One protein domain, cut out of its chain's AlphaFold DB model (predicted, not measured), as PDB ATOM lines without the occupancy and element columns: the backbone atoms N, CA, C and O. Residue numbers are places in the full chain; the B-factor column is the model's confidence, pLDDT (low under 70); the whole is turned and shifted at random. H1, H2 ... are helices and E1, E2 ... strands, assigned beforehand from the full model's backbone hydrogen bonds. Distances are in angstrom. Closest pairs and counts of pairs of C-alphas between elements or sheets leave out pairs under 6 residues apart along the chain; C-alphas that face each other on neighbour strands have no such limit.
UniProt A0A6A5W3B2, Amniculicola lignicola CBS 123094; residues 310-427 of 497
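What this domain is: This is residues 310 to 427 of the 497 residues of a protein of Amniculicola lignicola CBS 123094 (UniProt A0A6A5W3B2). A small two-stranded ribbon, E1 and E2, sits where the longest helix, H5, begins, and H5 itself runs through the middle of a rounded helical body. H2 crosses H5 on one side and H4 crosses it on the other, while H6 lies at the periphery near the ribbon end of H5 and the short H1 lies towards its other end. The printed part has 118 residues with six named helices and two named strands, in the order H1, H2, E1, H3, H4, E2, H5, H6; the sheet, in the order E1 - E2, is antiparallel and the class is mostly helix. The whole is compact, with a radius of gyration of the C-alphas of 13.5 A and spans of 37 by 32 by 25 A.

How they stand to each other: E1, residues 352 to 354, and E2, residues 391 to 393, are antiparallel neighbours, with 149 degrees between their directions. The C-alphas of Lys 352 and Arg 393, which face each other, are 4.4 A apart; N 353 and O 392 are within hydrogen-bond range at 2.8 A, as are N 392 and O 353 at 3.0 A. A tight link joins E2 to H5, residues 394 to 409, and the closest C-alphas of E1 and H5 are those of Lys 352 and Lys 394, 6.5 A apart. H5 is the hub, touching three other helices. H2, residues 333 to 345, touches H5 at a steep tilt of 59 degrees, opposite ways, with the C-alphas of Tyr 339 and Met 398 closest at 5.9 A. H4, residues 370 to 380, touches H5 at a steep tilt of 51 degrees, opposite ways; the C-alphas of Trp 377 and Thr 400 are closest at 5.8 A. H2 and H4 are apart. H6, residues 419 to 425, only just touches H5, with 3 pairs of C-alphas within 8 A; it does so with residues 395 to 399 of H5 alone, at 83 degrees, about perpendicular, and Pro 395 and Leu 425 have the closest C-alphas, 6.3 A apart. H3, residues 355 to 359, is close to but not clearly touching H4, the closest C-alphas being those of Val 359 and Val 373, 7.3 A apart. H1, residues 327 to 330, is close to but not clearly touching H5, with the C-alphas of Tyr 330 and Ile 406 closest at 7.4 A. Every O i to N i+4 pair is within hydrogen-bond range in H2, H3, H5 and H6, and 6 of 7 are in H4; H1 is too short for such a pair.

Where its parts are: H5 is 22.6 A from first to last C-alpha, starting at C-alpha 394, (-48.944, 83.561, 16.240), and ending at C-alpha 409, (-55.814, 99.394, 1.591). H2 measures 18.7 A, H4 16.1 A and H6 10.0 A. The shorter elements are E2 with 7.3 A, E1 with 6.8 A, H1 with 6.4 A and H3 with 6.2 A. H1 begins at C-alpha 327, (-45.008, 101.829, 8.130), and H6 ends at C-alpha 425, (-42.172, 91.111, 15.311).

The domain as a whole: The two C-alphas farthest apart are those of Gly 323 and Gly 350, at 38.0 A. The printed part has no cut, and no link between named elements is long. Residues 310 to 326 hold no named element, and their C-alphas lie 10 to 21 A from the mean of the C-alphas. The mean pLDDT of the printed part is 87.6, with residues 363 to 367 and 382 to 385 under 70.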
ATOM      1  N   PHE A 310     -60.962  88.637   7.068       90.19
ATOM      2  CA  PHE A 310     -60.013  89.571   6.464       90.19
ATOM      3  C   PHE A 310     -60.719  90.647   5.625       90.19
ATOM      4  O   PHE A 310     -60.341  91.808   5.684       90.19
ATOM      5  N   TYR A 311     -61.806  90.305   4.930       86.81
ATOM      6  CA  TYR A 311     -62.534  91.242   4.064       86.81
ATOM      7  C   TYR A 311     -63.397  92.263   4.811       86.81
ATOM      8  O   TYR A 311     -63.964  93.156   4.193       86.81
ATOM      9  N   SER A 312     -63.468  92.171   6.142       83.50
ATOM     10  CA  SER A 312     -64.048  93.227   6.980       83.50
ATOM     11  C   SER A 312     -63.089  94.402   7.226       83.50
ATOM     12  O   SER A 312     -63.523  95.461   7.680       83.50
ATOM     13  N   LEU A 313     -61.795  94.228   6.926       85.31
ATOM     14  CA  LEU A 313     -60.745  95.224   7.122       85.31
ATOM     15  C   LEU A 313     -60.709  96.208   5.945       85.31
ATOM     16  O   LEU A 313     -60.076  95.950   4.924       85.31
ATOM     17  N   HIS A 314     -61.404  97.335   6.085       85.31
ATOM     18  CA  HIS A 314     -61.352  98.438   5.122       85.31
ATOM     19  C   HIS A 314     -60.345  99.520   5.548       85.31
ATOM     20  O   HIS A 314     -60.049  99.680   6.730       85.31
ATOM     21  N   GLY A 315     -59.897 100.346   4.597       83.81
ATOM     22  CA  GLY A 315     -58.893 101.397   4.816       83.81
ATOM     23  C   GLY A 315     -59.341 102.624   5.625       83.81
ATOM     24  O   GLY A 315     -58.741 103.683   5.492       83.81
ATOM     25  N   GLY A 316     -60.408 102.516   6.421       82.44
ATOM     26  CA  GLY A 316     -60.920 103.625   7.234       82.44
ATOM     27  C   GLY A 316     -60.243 103.727   8.603       82.44
ATOM     28  O   GLY A 316     -59.612 102.776   9.072       82.44
ATOM     29  N   SER A 317     -60.463 104.854   9.288       85.12
ATOM     30  CA  SER A 317     -59.861 105.207  10.587       85.12
ATOM     31  C   SER A 317     -60.073 104.191  11.721       85.12
ATOM     32  O   SER A 317     -59.303 104.166  12.682       85.12
ATOM     33  N   LYS A 318     -61.081 103.313  11.604       86.00
ATOM     34  CA  LYS A 318     -61.307 102.188  12.525       86.00
ATOM     35  C   LYS A 318     -60.151 101.181  12.496       86.00
ATOM     36  O   LYS A 318     -59.639 100.763  13.534       86.00
ATOM     37  N   TYR A 319     -59.726 100.771  11.304       92.00
ATOM     38  CA  TYR A 319     -58.751  99.690  11.141       92.00
ATOM     39  C   TYR A 319     -57.342 100.194  10.813       92.00
ATOM     40  O   TYR A 319     -56.380  99.454  11.017       92.00
ATOM     41  N   ILE A 320     -57.203 101.446  10.369       91.50
ATOM     42  CA  ILE A 320     -55.924 102.066  10.009       91.50
ATOM     43  C   ILE A 320     -55.787 103.423  10.706       91.50
ATOM     44  O   ILE A 320     -56.656 104.280  10.586       91.50
ATOM     45  N   LYS A 321     -54.669 103.653  11.407       86.25
ATOM     46  CA  LYS A 321     -54.354 104.973  11.982       86.25
ATOM     47  C   LYS A 321     -53.909 105.958  10.894       86.25
ATOM     48  O   LYS A 321     -52.853 105.776  10.295       86.25
ATOM     49  N   GLU A 322     -54.684 107.014  10.670       82.56
ATOM     50  CA  GLU A 322     -54.384 108.057   9.677       82.56
ATOM     51  C   GLU A 322     -53.126 108.872  10.029       82.56
ATOM     52  O   GLU A 322     -52.807 109.079  11.202       82.56
ATOM     53  N   GLY A 323     -52.406 109.349   9.005       78.19
ATOM     54  CA  GLY A 323     -51.237 110.224   9.176       78.19
ATOM     55  C   GLY A 323     -50.052 109.584   9.913       78.19
ATOM     56  O   GLY A 323     -49.236 110.298  10.495       78.19
ATOM     57  N   ALA A 324     -49.959 108.250   9.938       83.00
ATOM     58  CA  ALA A 324     -48.875 107.555  10.620       83.00
ATOM     59  C   ALA A 324     -47.508 107.898   9.983       83.00
ATOM     60  O   ALA A 324     -47.350 107.754   8.772       83.00
ATOM     61  N   PRO A 325     -46.495 108.307  10.771       81.25
ATOM     62  CA  PRO A 325     -45.197 108.726  10.236       81.25
ATOM     63  C   PRO A 325     -44.269 107.553   9.879       81.25
ATOM     64  O   PRO A 325     -43.154 107.777   9.419       81.25
ATOM     65  N   SER A 326     -44.683 106.307  10.132       87.69
ATOM     66  CA  SER A 326     -43.912 105.104   9.809       87.69
ATOM     67  C   SER A 326     -44.828 103.941   9.426       87.69
ATOM     68  O   SER A 326     -45.972 103.860   9.885       87.69
ATOM     69  N   TYR A 327     -44.291 103.009   8.628       91.81
ATOM     70  CA  TYR A 327     -45.008 101.829   8.130       91.81
ATOM     71  C   TYR A 327     -45.675 101.025   9.251       91.81
ATOM     72  O   TYR A 327     -46.765 100.525   9.043       91.81
ATOM     73  N   TRP A 328     -45.070 100.932  10.441       92.06
ATOM     74  CA  TRP A 328     -45.569 100.107  11.555       92.06
ATOM     75  C   TRP A 328     -46.580 100.821  12.463       92.06
ATOM     76  O   TRP A 328     -47.230 100.187  13.298       92.06
ATOM     77  N   ARG A 329     -46.748 102.141  12.309       92.50
ATOM     78  CA  ARG A 329     -47.642 102.955  13.147       92.50
ATOM     79  C   ARG A 329     -49.092 102.980  12.665       92.50
ATOM     80  O   ARG A 329     -49.942 103.502  13.384       92.50
ATOM     81  N   TYR A 330     -49.394 102.364  11.517       93.69
ATOM     82  CA  TYR A 330     -50.766 102.223  11.006       93.69
ATOM     83  C   TYR A 330     -51.642 101.267  11.835       93.69
ATOM     84  O   TYR A 330     -52.865 101.322  11.726       93.69
ATOM     85  N   LEU A 331     -51.050 100.395  12.663       93.81
ATOM     86  CA  LEU A 331     -51.783  99.382  13.427       93.81
ATOM     87  C   LEU A 331     -52.758 100.010  14.442       93.81
ATOM     88  O   LEU A 331     -52.347 100.753  15.345       93.81
ATOM     89  N   SER A 332     -54.039  99.653  14.321       92.31
ATOM     90  CA  SER A 332     -55.090  99.972  15.294       92.31
ATOM     91  C   SER A 332     -55.386  98.783  16.215       92.31
ATOM     92  O   SER A 332     -55.014  97.643  15.931       92.31
ATOM     93  N   LEU A 333     -56.060  99.039  17.340       90.50
ATOM     94  CA  LEU A 333     -56.482  97.967  18.244       90.50
ATOM     95  C   LEU A 333     -57.604  97.116  17.622       90.50
ATOM     96  O   LEU A 333     -57.597  95.898  17.767       90.50
ATOM     97  N   ASP A 334     -58.527  97.727  16.878       90.69
ATOM     98  CA  ASP A 334     -59.598  97.005  16.184       90.69
ATOM     99  C   ASP A 334     -59.059  96.051  15.117       90.69
ATOM    100  O   ASP A 334     -59.466  94.890  15.058       90.69
ATOM    101  N   SER A 335     -58.104  96.506  14.297       94.00
ATOM    102  CA  SER A 335     -57.469  95.634  13.300       94.00
ATOM    103  C   SER A 335     -56.693  94.498  13.966       94.00
ATOM    104  O   SER A 335     -56.773  93.360  13.507       94.00
ATOM    105  N   TYR A 336     -56.038  94.762  15.104       96.38
ATOM    106  CA  TYR A 336     -55.383  93.728  15.904       96.38
ATOM    107  C   TYR A 336     -56.344  92.599  16.307       96.38
ATOM    108  O   TYR A 336     -56.014  91.428  16.122       96.38
ATOM    109  N   TYR A 337     -57.539  92.921  16.815       94.06
ATOM    110  CA  TYR A 337     -58.518  91.899  17.205       94.06
ATOM    111  C   TYR A 337     -59.029  91.086  16.019       94.06
ATOM    112  O   TYR A 337     -59.192  89.869  16.124       94.06
ATOM    113  N   VAL A 338     -59.235  91.728  14.868       92.50
ATOM    114  CA  VAL A 338     -59.600  91.006  13.645       92.50
ATOM    115  C   VAL A 338     -58.480  90.042  13.239       92.50
ATOM    116  O   VAL A 338     -58.768  88.892  12.908       92.50
ATOM    117  N   TYR A 339     -57.209  90.443  13.339       97.50
ATOM    118  CA  TYR A 339     -56.087  89.539  13.071       97.50
ATOM    119  C   TYR A 339     -56.035  88.362  14.049       97.50
ATOM    120  O   TYR A 339     -55.780  87.236  13.621       97.50
ATOM    121  N   GLU A 340     -56.308  88.582  15.340       95.38
ATOM    122  CA  GLU A 340     -56.379  87.490  16.319       95.38
ATOM    123  C   GLU A 340     -57.479  86.489  15.960       95.38
ATOM    124  O   GLU A 340     -57.248  85.281  16.014       95.38
ATOM    125  N   ASN A 341     -58.644  86.980  15.536       92.62
ATOM    126  CA  ASN A 341     -59.745  86.123  15.110       92.62
ATOM    127  C   ASN A 341     -59.393  85.335  13.839       92.62
ATOM    128  O   ASN A 341     -59.685  84.145  13.755       92.62
ATOM    129  N   ILE A 342     -58.698  85.952  12.879       94.38
ATOM    130  CA  ILE A 342     -58.196  85.256  11.685       94.38
ATOM    131  C   ILE A 342     -57.165  84.185  12.064       94.38
ATOM    132  O   ILE A 342     -57.231  83.064  11.558       94.38
ATOM    133  N   TYR A 343     -56.239  84.490  12.977       97.00
ATOM    134  CA  TYR A 343     -55.283  83.514  13.502       97.00
ATOM    135  C   TYR A 343     -55.995  82.327  14.165       97.00
ATOM    136  O   TYR A 343     -55.636  81.180  13.906       97.00
ATOM    137  N   ASN A 344     -57.025  82.578  14.976       92.69
ATOM    138  CA  ASN A 344     -57.808  81.516  15.609       92.69
ATOM    139  C   ASN A 344     -58.525  80.651  14.558       92.69
ATOM    140  O   ASN A 344     -58.476  79.426  14.642       92.69
ATOM    141  N   ASN A 345     -59.079  81.265  13.508       92.31
ATOM    142  CA  ASN A 345     -59.714  80.555  12.393       92.31
ATOM    143  C   ASN A 345     -58.735  79.722  11.547       92.31
ATOM    144  O   ASN A 345     -59.161  78.853  10.782       92.31
ATOM    145  N   CYS A 346     -57.424  79.948  11.682       92.00
ATOM    146  CA  CYS A 346     -56.404  79.076  11.102       92.00
ATOM    147  C   CYS A 346     -56.253  77.740  11.856       92.00
ATOM    148  O   CYS A 346     -55.410  76.938  11.458       92.00
ATOM    149  N   ASN A 347     -57.015  77.487  12.929       90.88
ATOM    150  CA  ASN A 347     -56.973  76.251  13.722       90.88
ATOM    151  C   ASN A 347     -55.533  75.828  14.097       90.88
ATOM    152  O   ASN A 347     -55.065  74.769  13.663       90.88
ATOM    153  N   PRO A 348     -54.793  76.671  14.846       92.88
ATOM    154  CA  PRO A 348     -53.379  76.455  15.124       92.88
ATOM    155  C   PRO A 348     -53.133  75.161  15.910       92.88
ATOM    156  O   PRO A 348     -53.713  74.944  16.971       92.88
ATOM    157  N   GLN A 349     -52.201  74.338  15.435       89.75
ATOM    158  CA  GLN A 349     -51.769  73.108  16.102       89.75
ATOM    159  C   GLN A 349     -50.523  73.406  16.938       89.75
ATOM    160  O   GLN A 349     -49.513  73.875  16.409       89.75
ATOM    161  N   GLY A 350     -50.597  73.219  18.259       89.38
ATOM    162  CA  GLY A 350     -49.497  73.578  19.169       89.38
ATOM    163  C   GLY A 350     -49.099  75.062  19.095       89.38
ATOM    164  O   GLY A 350     -47.918  75.398  19.191       89.38
ATOM    165  N   GLY A 351     -50.065  75.953  18.837       90.56
ATOM    166  CA  GLY A 351     -49.829  77.395  18.681       90.56
ATOM    167  C   GLY A 351     -49.141  77.798  17.369       90.56
ATOM    168  O   GLY A 351     -48.635  78.920  17.259       90.56
ATOM    169  N   LYS A 352     -49.093  76.894  16.383       93.44
ATOM    170  CA  LYS A 352     -48.508  77.136  15.063       93.44
ATOM    171  C   LYS A 352     -49.540  76.982  13.945       93.44
ATOM    172  O   LYS A 352     -50.419  76.128  14.007       93.44
ATOM    173  N   VAL A 353     -49.395  77.787  12.900       95.19
ATOM    174  CA  VAL A 353     -50.249  77.815  11.708       95.19
ATOM    175  C   VAL A 353     -49.423  77.414  10.495       95.19
ATOM    176  O   VAL A 353     -48.344  77.961  10.272       95.19
ATOM    177  N   THR A 354     -49.934  76.465   9.711       94.31
ATOM    178  CA  THR A 354     -49.357  76.107   8.409       94.31
ATOM    179  C   THR A 354     -49.752  77.134   7.356       94.31
ATOM    180  O   THR A 354     -50.855  77.685   7.411       94.31
ATOM    181  N   PHE A 355     -48.904  77.328   6.346       92.44
ATOM    182  CA  PHE A 355     -49.236  78.189   5.210       92.44
ATOM    183  C   PHE A 355     -50.579  77.811   4.561       92.44
ATOM    184  O   PHE A 355     -51.421  78.668   4.305       92.44
ATOM    185  N   LYS A 356     -50.846  76.508   4.404       89.38
ATOM    186  CA  LYS A 356     -52.126  75.997   3.885       89.38
ATOM    187  C   LYS A 356     -53.329  76.466   4.710       89.38
ATOM    188  O   LYS A 356     -54.357  76.808   4.134       89.38
ATOM    189  N   SER A 357     -53.233  76.465   6.042       92.31
ATOM    190  CA  SER A 357     -54.339  76.907   6.902       92.31
ATOM    191  C   SER A 357     -54.504  78.430   6.916       92.31
ATOM    192  O   SER A 357     -55.625  78.936   6.985       92.31
ATOM    193  N   PHE A 358     -53.392  79.154   6.780       94.56
ATOM    194  CA  PHE A 358     -53.390  80.603   6.629       94.56
ATOM    195  C   PHE A 358     -54.076  81.049   5.333       94.56
ATOM    196  O   PHE A 358     -54.998  81.858   5.374       94.56
ATOM    197  N   VAL A 359     -53.704  80.470   4.186       90.88
ATOM    198  CA  VAL A 359     -54.280  80.833   2.876       90.88
ATOM    199  C   VAL A 359     -55.787  80.547   2.813       90.88
ATOM    200  O   VAL A 359     -56.527  81.291   2.177       90.88
ATOM    201  N   LYS A 360     -56.288  79.544   3.552       89.50
ATOM    202  CA  LYS A 360     -57.735  79.265   3.686       89.50
ATOM    203  C   LYS A 360     -58.546  80.397   4.331       89.50
ATOM    204  O   LYS A 360     -59.783  80.356   4.289       89.50
ATOM    205  N   GLN A 361     -57.889  81.383   4.944       90.38
ATOM    206  CA  GLN A 361     -58.548  82.575   5.483       90.38
ATOM    207  C   GLN A 361     -58.830  83.639   4.421       90.38
ATOM    208  O   GLN A 361     -59.489  84.629   4.722       90.38
ATOM    209  N   PHE A 362     -58.388  83.417   3.184       86.19
ATOM    210  CA  PHE A 362     -58.613  84.295   2.047       86.19
ATOM    211  C   PHE A 362     -59.501  83.572   1.022       86.19
ATOM    212  O   PHE A 362     -59.420  82.358   0.837       86.19
ATOM    213  N   GLY A 363     -60.426  84.312   0.422       68.75
ATOM    214  CA  GLY A 363     -61.305  83.881  -0.657       68.75
ATOM    215  C   GLY A 363     -60.731  84.190  -2.050       68.75
ATOM    216  O   GLY A 363     -59.779  84.953  -2.189       68.75
ATOM    217  N   PRO A 364     -61.312  83.606  -3.107       54.66
ATOM    218  CA  PRO A 364     -60.732  83.607  -4.453       54.66
ATOM    219  C   PRO A 364     -60.949  84.893  -5.277       54.66
ATOM    220  O   PRO A 364     -60.547  84.927  -6.433       54.66
ATOM    221  N   GLY A 365     -61.593  85.934  -4.732       51.34
ATOM    222  CA  GLY A 365     -62.059  87.086  -5.520       51.34
ATOM    223  C   GLY A 365     -61.984  88.441  -4.820       51.34
ATOM    224  O   GLY A 365     -62.832  89.295  -5.056       51.34
ATOM    225  N   SER A 366     -61.044  88.653  -3.902       55.84
ATOM    226  CA  SER A 366     -61.016  89.897  -3.124       55.84
ATOM    227  C   SER A 366     -59.595  90.314  -2.774       55.84
ATOM    228  O   SER A 366     -58.764  89.462  -2.482       55.84
ATOM    229  N   MET A 367     -59.339  91.625  -2.786       63.38
ATOM    230  CA  MET A 367     -58.092  92.246  -2.324       63.38
ATOM    231  C   MET A 367     -57.774  91.736  -0.906       63.38
ATOM    232  O   MET A 367     -58.586  91.962  -0.006       63.38
ATOM    233  N   PRO A 368     -56.665  91.003  -0.689       74.69
ATOM    234  CA  PRO A 368     -55.461  90.861  -1.514       74.69
ATOM    235  C   PRO A 368     -55.504  89.640  -2.445       74.69
ATOM    236  O   PRO A 368     -56.000  88.581  -2.062       74.69
ATOM    237  N   SER A 369     -54.891  89.752  -3.631       81.81
ATOM    238  CA  SER A 369     -54.749  88.614  -4.550       81.81
ATOM    239  C   SER A 369     -53.956  87.459  -3.908       81.81
ATOM    240  O   SER A 369     -53.117  87.710  -3.032       81.81
ATOM    241  N   PRO A 370     -54.169  86.196  -4.329       81.19
ATOM    242  CA  PRO A 370     -53.411  85.052  -3.817       81.19
ATOM    243  C   PRO A 370     -51.891  85.243  -3.902       81.19
ATOM    244  O   PRO A 370     -51.174  84.884  -2.967       81.19
ATOM    245  N   GLU A 371     -51.399  85.878  -4.968       82.50
ATOM    246  CA  GLU A 371     -49.983  86.208  -5.153       82.50
ATOM    247  C   GLU A 371     -49.495  87.141  -4.046       82.50
ATOM    248  O   GLU A 371     -48.445  86.905  -3.456       82.50
ATOM    249  N   LYS A 372     -50.289  88.159  -3.695       88.06
ATOM    250  CA  LYS A 372     -49.946  89.116  -2.640       88.06
ATOM    251  C   LYS A 372     -49.939  88.476  -1.250       88.06
ATOM    252  O   LYS A 372     -49.110  88.841  -0.412       88.06
ATOM    253  N   VAL A 373     -50.822  87.503  -1.001       90.44
ATOM    254  CA  VAL A 373     -50.825  86.702   0.237       90.44
ATOM    255  C   VAL A 373     -49.530  85.891   0.350       90.44
ATOM    256  O   VAL A 373     -48.874  85.925   1.394       90.44
ATOM    257  N   VAL A 374     -49.138  85.203  -0.728       89.75
ATOM    258  CA  VAL A 374     -47.903  84.404  -0.798       89.75
ATOM    259  C   VAL A 374     -46.675  85.300  -0.634       89.75
ATOM    260  O   VAL A 374     -45.836  85.038   0.222       89.75
ATOM    261  N   GLU A 375     -46.592  86.389  -1.400       89.56
ATOM    262  CA  GLU A 375     -45.472  87.332  -1.380       89.56
ATOM    263  C   GLU A 375     -45.266  87.931   0.017       89.56
ATOM    264  O   GLU A 375     -44.145  88.013   0.522       89.56
ATOM    265  N   THR A 376     -46.352  88.319   0.688       91.75
ATOM    266  CA  THR A 376     -46.278  88.890   2.039       91.75
ATOM    267  C   THR A 376     -45.804  87.870   3.066       91.75
ATOM    268  O   THR A 376     -44.980  88.206   3.915       91.75
ATOM    269  N   TRP A 377     -46.261  86.622   2.961       92.31
ATOM    270  CA  TRP A 377     -45.770  85.530   3.798       92.31
ATOM    271  C   TRP A 377     -44.278  85.259   3.551       92.31
ATOM    272  O   TRP A 377     -43.506  85.152   4.502       92.31
ATOM    273  N   MET A 378     -43.851  85.222   2.283       89.44
ATOM    274  CA  MET A 378     -42.457  84.989   1.887       89.44
ATOM    275  C   MET A 378     -41.503  86.066   2.396       89.44
ATOM    276  O   MET A 378     -40.435  85.732   2.899       89.44
ATOM    277  N   ARG A 379     -41.891  87.347   2.346       89.38
ATOM    278  CA  ARG A 379     -41.056  88.450   2.863       89.38
ATOM    279  C   ARG A 379     -40.715  88.298   4.348       89.38
ATOM    280  O   ARG A 379     -39.680  88.794   4.791       89.38
ATOM    281  N   LEU A 380     -41.550  87.598   5.120       88.06
ATOM    282  CA  LEU A 380     -41.316  87.313   6.538       88.06
ATOM    283  C   LEU A 380     -40.547  86.005   6.796       88.06
ATOM    284  O   LEU A 380     -40.042  85.830   7.910       88.06
ATOM    285  N   LEU A 381     -40.388  85.120   5.805       86.44
ATOM    286  CA  LEU A 381     -39.525  83.938   5.919       86.44
ATOM    287  C   LEU A 381     -38.051  84.356   6.040       86.44
ATOM    288  O   LEU A 381     -37.652  85.421   5.568       86.44
ATOM    289  N   HIS A 382     -37.262  83.561   6.765       66.94
ATOM    290  CA  HIS A 382     -35.838  83.823   7.029       66.94
ATOM    291  C   HIS A 382     -34.924  83.028   6.077       66.94
ATOM    292  O   HIS A 382     -33.740  83.327   5.951       66.94
ATOM    293  N   ASP A 383     -35.460  82.000   5.427       61.31
ATOM    294  CA  ASP A 383     -34.754  81.005   4.632       61.31
ATOM    295  C   ASP A 383     -35.496  80.728   3.313       61.31
ATOM    296  O   ASP A 383     -36.702  80.950   3.209       61.31
ATOM    297  N   ASN A 384     -34.779  80.209   2.306       55.81
ATOM    298  CA  ASN A 384     -35.323  79.733   1.018       55.81
ATOM    299  C   ASN A 384     -36.182  78.455   1.181       55.81
ATOM    300  O   ASN A 384     -36.169  77.564   0.332       55.81
ATOM    301  N   SER A 385     -36.871  78.319   2.314       58.91
ATOM    302  CA  SER A 385     -37.690  77.171   2.663       58.91
ATOM    303  C   SER A 385     -38.947  77.117   1.788       58.91
ATOM    304  O   SER A 385     -39.498  78.140   1.375       58.91
ATOM    305  N   ASP A 386     -39.406  75.901   1.473       73.69
ATOM    306  CA  ASP A 386     -40.627  75.708   0.690       73.69
ATOM    307  C   ASP A 386     -41.828  76.265   1.465       73.69
ATOM    308  O   ASP A 386     -42.303  75.672   2.438       73.69
ATOM    309  N   VAL A 387     -42.338  77.406   0.995       80.88
ATOM    310  CA  VAL A 387     -43.497  78.126   1.540       80.88
ATOM    311  C   VAL A 387     -44.660  77.178   1.829       80.88
ATOM    312  O   VAL A 387     -45.328  77.317   2.854       80.88
ATOM    313  N   ARG A 388     -44.872  76.169   0.972       75.75
ATOM    314  CA  ARG A 388     -45.982  75.207   1.076       75.75
ATOM    315  C   ARG A 388     -45.932  74.360   2.347       75.75
ATOM    316  O   ARG A 388     -46.984  73.951   2.836       75.75
ATOM    317  N   HIS A 389     -44.738  74.147   2.890       80.38
ATOM    318  CA  HIS A 389     -44.493  73.360   4.097       80.38
ATOM    319  C   HIS A 389     -44.150  74.233   5.316       80.38
ATOM    320  O   HIS A 389     -43.938  73.713   6.411       80.38
ATOM    321  N   SER A 390     -44.134  75.559   5.152       88.50
ATOM    322  CA  SER A 390     -43.811  76.493   6.229       88.50
ATOM    323  C   SER A 390     -44.899  76.534   7.315       88.50
ATOM    324  O   SER A 390     -46.109  76.452   7.054       88.50
ATOM    325  N   ILE A 391     -44.455  76.637   8.570       92.81
ATOM    326  CA  ILE A 391     -45.300  76.599   9.766       92.81
ATOM    327  C   ILE A 391     -44.770  77.572  10.820       92.81
ATOM    328  O   ILE A 391     -43.631  77.462  11.272       92.81
ATOM    329  N   HIS A 392     -45.608  78.514  11.253       94.62
ATOM    330  CA  HIS A 392     -45.162  79.620  12.104       94.62
ATOM    331  C   HIS A 392     -46.091  79.898  13.283       94.62
ATOM    332  O   HIS A 392     -47.278  79.586  13.265       94.62
ATOM    333  N   ARG A 393     -45.529  80.486  14.344       94.88
ATOM    334  CA  ARG A 393     -46.261  80.869  15.560       94.88
ATOM    335  C   ARG A 393     -47.096  82.134  15.340       94.88
ATOM    336  O   ARG A 393     -46.823  82.913  14.428       94.88
ATOM    337  N   LYS A 394     -48.051  82.384  16.242       96.06
ATOM    338  CA  LYS A 394     -48.944  83.561  16.240       96.06
ATOM    339  C   LYS A 394     -48.288  84.895  15.841       96.06
ATOM    340  O   LYS A 394     -48.854  85.551  14.971       96.06
ATOM    341  N   PRO A 395     -47.117  85.305  16.372       96.25
ATOM    342  CA  PRO A 395     -46.540  86.604  16.025       96.25
ATOM    343  C   PRO A 395     -46.263  86.786  14.527       96.25
ATOM    344  O   PRO A 395     -46.528  87.848  13.973       96.25
ATOM    345  N   PHE A 396     -45.806  85.725  13.859       95.75
ATOM    346  CA  PHE A 396     -45.538  85.723  12.421       95.75
ATOM    347  C   PHE A 396     -46.825  85.908  11.606       95.75
ATOM    348  O   PHE A 396     -46.881  86.728  10.692       95.75
ATOM    349  N   VAL A 397     -47.880  85.169  11.965       96.81
ATOM    350  CA  VAL A 397     -49.183  85.241  11.284       96.81
ATOM    351  C   VAL A 397     -49.784  86.637  11.429       96.81
ATOM    352  O   VAL A 397     -50.237  87.222  10.451       96.81
ATOM    353  N   MET A 398     -49.726  87.200  12.638       97.50
ATOM    354  CA  MET A 398     -50.225  88.546  12.924       97.50
ATOM    355  C   MET A 398     -49.452  89.623  12.147       97.50
ATOM    356  O   MET A 398     -50.069  90.519  11.575       97.50
ATOM    357  N   ALA A 399     -48.120  89.507  12.065       96.88
ATOM    358  CA  ALA A 399     -47.288  90.404  11.263       96.88
ATOM    359  C   ALA A 399     -47.623  90.319   9.766       96.88
ATOM    360  O   ALA A 399     -47.732  91.349   9.103       96.88
ATOM    361  N   THR A 400     -47.858  89.106   9.258       96.06
ATOM    362  CA  THR A 400     -48.253  88.891   7.859       96.06
ATOM    363  C   THR A 400     -49.605  89.542   7.567       96.06
ATOM    364  O   THR A 400     -49.730  90.275   6.592       96.06
ATOM    365  N   LEU A 401     -50.610  89.329   8.428       97.38
ATOM    366  CA  LEU A 401     -51.944  89.932   8.286       97.38
ATOM    367  C   LEU A 401     -51.890  91.455   8.316       97.38
ATOM    368  O   LEU A 401     -52.582  92.106   7.538       97.38
ATOM    369  N   TYR A 402     -51.047  92.010   9.186       97.12
ATOM    370  CA  TYR A 402     -50.836  93.443   9.268       97.12
ATOM    371  C   TYR A 402     -50.289  94.024   7.966       97.12
ATOM    372  O   TYR A 402     -50.929  94.905   7.396       97.12
ATOM    373  N   MET A 403     -49.150  93.508   7.488       95.75
ATOM    374  CA  MET A 403     -48.514  93.953   6.242       95.75
ATOM    375  C   MET A 403     -49.482  93.836   5.063       95.75
ATOM    376  O   MET A 403     -49.639  94.755   4.263       95.75
ATOM    377  N   LEU A 404     -50.204  92.718   5.006       94.75
ATOM    378  CA  LEU A 404     -51.166  92.428   3.960       94.75
ATOM    379  C   LEU A 404     -52.360  93.390   3.977       94.75
ATOM    380  O   LEU A 404     -52.798  93.829   2.915       94.75
ATOM    381  N   HIS A 405     -52.884  93.729   5.156       94.69
ATOM    382  CA  HIS A 405     -53.995  94.668   5.305       94.69
ATOM    383  C   HIS A 405     -53.591  96.079   4.867       94.69
ATOM    384  O   HIS A 405     -54.239  96.648   3.989       94.69
ATOM    385  N   ILE A 406     -52.495  96.624   5.403       94.06
ATOM    386  CA  ILE A 406     -52.087  98.000   5.080       94.06
ATOM    387  C   ILE A 406     -51.704  98.151   3.610       94.06
ATOM    388  O   ILE A 406     -52.116  99.116   2.980       94.06
ATOM    389  N   GLU A 407     -51.014  97.177   3.018       92.38
ATOM    390  CA  GLU A 407     -50.637  97.240   1.604       92.38
ATOM    391  C   GLU A 407     -51.826  97.014   0.667       92.38
ATOM    392  O   GLU A 407     -51.750  97.360  -0.510       92.38
ATOM    393  N   SER A 408     -52.907  96.383   1.132       89.69
ATOM    394  CA  SER A 408     -54.126  96.190   0.330       89.69
ATOM    395  C   SER A 408     -55.056  97.396   0.368       89.69
ATOM    396  O   SER A 408     -55.833  97.577  -0.565       89.69
ATOM    397  N   CYS A 409     -54.969  98.216   1.415       87.94
ATOM    398  CA  CYS A 409     -55.814  99.394   1.591       87.94
ATOM    399  C   CYS A 409     -55.104 100.717   1.284       87.94
ATOM    400  O   CYS A 409     -55.774 101.689   0.947       87.94
ATOM    401  N   LEU A 410     -53.777 100.774   1.412       86.00
ATOM    402  CA  LEU A 410     -52.985 101.988   1.235       86.00
ATOM    403  C   LEU A 410     -52.020 101.833   0.056       86.00
ATOM    404  O   LEU A 410     -51.375 100.798  -0.103       86.00
ATOM    405  N   ASN A 411     -51.867 102.896  -0.736       83.25
ATOM    406  CA  ASN A 411     -50.855 102.972  -1.791       83.25
ATOM    407  C   ASN A 411     -49.482 103.344  -1.195       83.25
ATOM    408  O   ASN A 411     -48.992 104.455  -1.390       83.25
ATOM    409  N   ILE A 412     -48.907 102.440  -0.396       84.00
ATOM    410  CA  ILE A 412     -47.610 102.622   0.273       84.00
ATOM    411  C   ILE A 412     -46.548 101.676  -0.310       84.00
ATOM    412  O   ILE A 412     -46.885 100.559  -0.711       84.00
ATOM    413  N   PRO A 413     -45.262 102.078  -0.341       84.38
ATOM    414  CA  PRO A 413     -44.182 101.191  -0.754       84.38
ATOM    415  C   PRO A 413     -44.105  99.945   0.132       84.38
ATOM    416  O   PRO A 413     -44.271 100.017   1.354       84.38
ATOM    417  N   LYS A 414     -43.798  98.803  -0.487       87.19
ATOM    418  CA  LYS A 414     -43.443  97.579   0.237       87.19
ATOM    419  C   LYS A 414     -42.154  97.826   1.019       87.19
ATOM    420  O   LYS A 414     -41.222  98.427   0.492       87.19
ATOM    421  N   ILE A 415     -42.106  97.352   2.261       85.94
ATOM    422  CA  ILE A 415     -40.916  97.452   3.109       85.94
ATOM    423  C   ILE A 415     -40.231  96.090   3.222       85.94
ATOM    424  O   ILE A 415     -40.899  95.067   3.403       85.94
ATOM    425  N   ASP A 416     -38.903  96.091   3.161       83.38
ATOM    426  CA  ASP A 416     -38.113  94.938   3.570       83.38
ATOM    427  C   ASP A 416     -38.052  94.858   5.094       83.38
ATOM    428  O   ASP A 416     -37.819  95.843   5.799       83.38
ATOM    429  N   VAL A 417     -38.273  93.658   5.626       88.69
ATOM    430  CA  VAL A 417     -38.236  93.428   7.071       88.69
ATOM    431  C   VAL A 417     -36.802  93.090   7.474       88.69
ATOM    432  O   VAL A 417     -36.365  91.942   7.349       88.69
ATOM    433  N   ASP A 418     -36.065  94.093   7.952       88.38
ATOM    434  CA  ASP A 418     -34.691  93.927   8.434       88.38
ATOM    435  C   ASP A 418     -34.599  93.045   9.702       88.38
ATOM    436  O   ASP A 418     -35.600  92.704  10.347       88.38
ATOM    437  N   LYS A 419     -33.371  92.666  10.081       88.44
ATOM    438  CA  LYS A 419     -33.102  91.789  11.233       88.44
ATOM    439  C   LYS A 419     -33.646  92.351  12.555       88.44
ATOM    440  O   LYS A 419     -34.194  91.591  13.355       88.44
ATOM    441  N   ASN A 420     -33.530  93.660  12.776       89.62
ATOM    442  CA  ASN A 420     -33.995  94.312  14.000       89.62
ATOM    443  C   ASN A 420     -35.524  94.298  14.065       89.62
ATOM    444  O   ASN A 420     -36.109  93.964  15.096       89.62
ATOM    445  N   ARG A 421     -36.194  94.584  12.943       92.62
ATOM    446  CA  ARG A 421     -37.651  94.532  12.855       92.62
ATOM    447  C   ARG A 421     -38.176  93.116  13.047       92.62
ATOM    448  O   ARG A 421     -39.150  92.942  13.775       92.62
ATOM    449  N   ARG A 422     -37.531  92.098  12.469       90.81
ATOM    450  CA  ARG A 422     -37.916  90.688  12.681       90.81
ATOM    451  C   ARG A 422     -37.885  90.304  14.152       90.81
ATOM    452  O   ARG A 422     -38.788  89.609  14.612       90.81
ATOM    453  N   GLU A 423     -36.885  90.778  14.891       91.00
ATOM    454  CA  GLU A 423     -36.801  90.545  16.328       91.00
ATOM    455  C   GLU A 423     -38.005  91.169  17.049       91.00
ATOM    456  O   GLU A 423     -38.724  90.470  17.760       91.00
ATOM    457  N   ILE A 424     -38.333  92.434  16.766       92.56
ATOM    458  CA  ILE A 424     -39.528  93.108  17.308       92.56
ATOM    459  C   ILE A 424     -40.815  92.323  16.984       92.56
ATOM    460  O   ILE A 424     -41.647  92.102  17.865       92.56
ATOM    461  N   LEU A 425     -40.972  91.836  15.748       94.38
ATOM    462  CA  LEU A 425     -42.172  91.111  15.311       94.38
ATOM    463  C   LEU A 425     -42.374  89.761  16.015       94.38
ATOM    464  O   LEU A 425     -43.512  89.302  16.100       94.38
ATOM    465  N   LYS A 426     -41.342  89.150  16.615       93.31
ATOM    466  CA  LYS A 426     -41.523  87.960  17.478       93.31
ATOM    467  C   LYS A 426     -42.446  88.235  18.671       93.31
ATOM    468  O   LYS A 426     -43.030  87.306  19.224       93.31
ATOM    469  N   ARG A 427     -42.630  89.508  19.027       95.19
ATOM    470  CA  ARG A 427     -43.434  89.974  20.159       95.19
ATOM    471  C   ARG A 427     -44.802  90.516  19.738       95.19
ATOM    472  O   ARG A 427     -45.534  91.030  20.577       95.19
TER     473      ARG A 427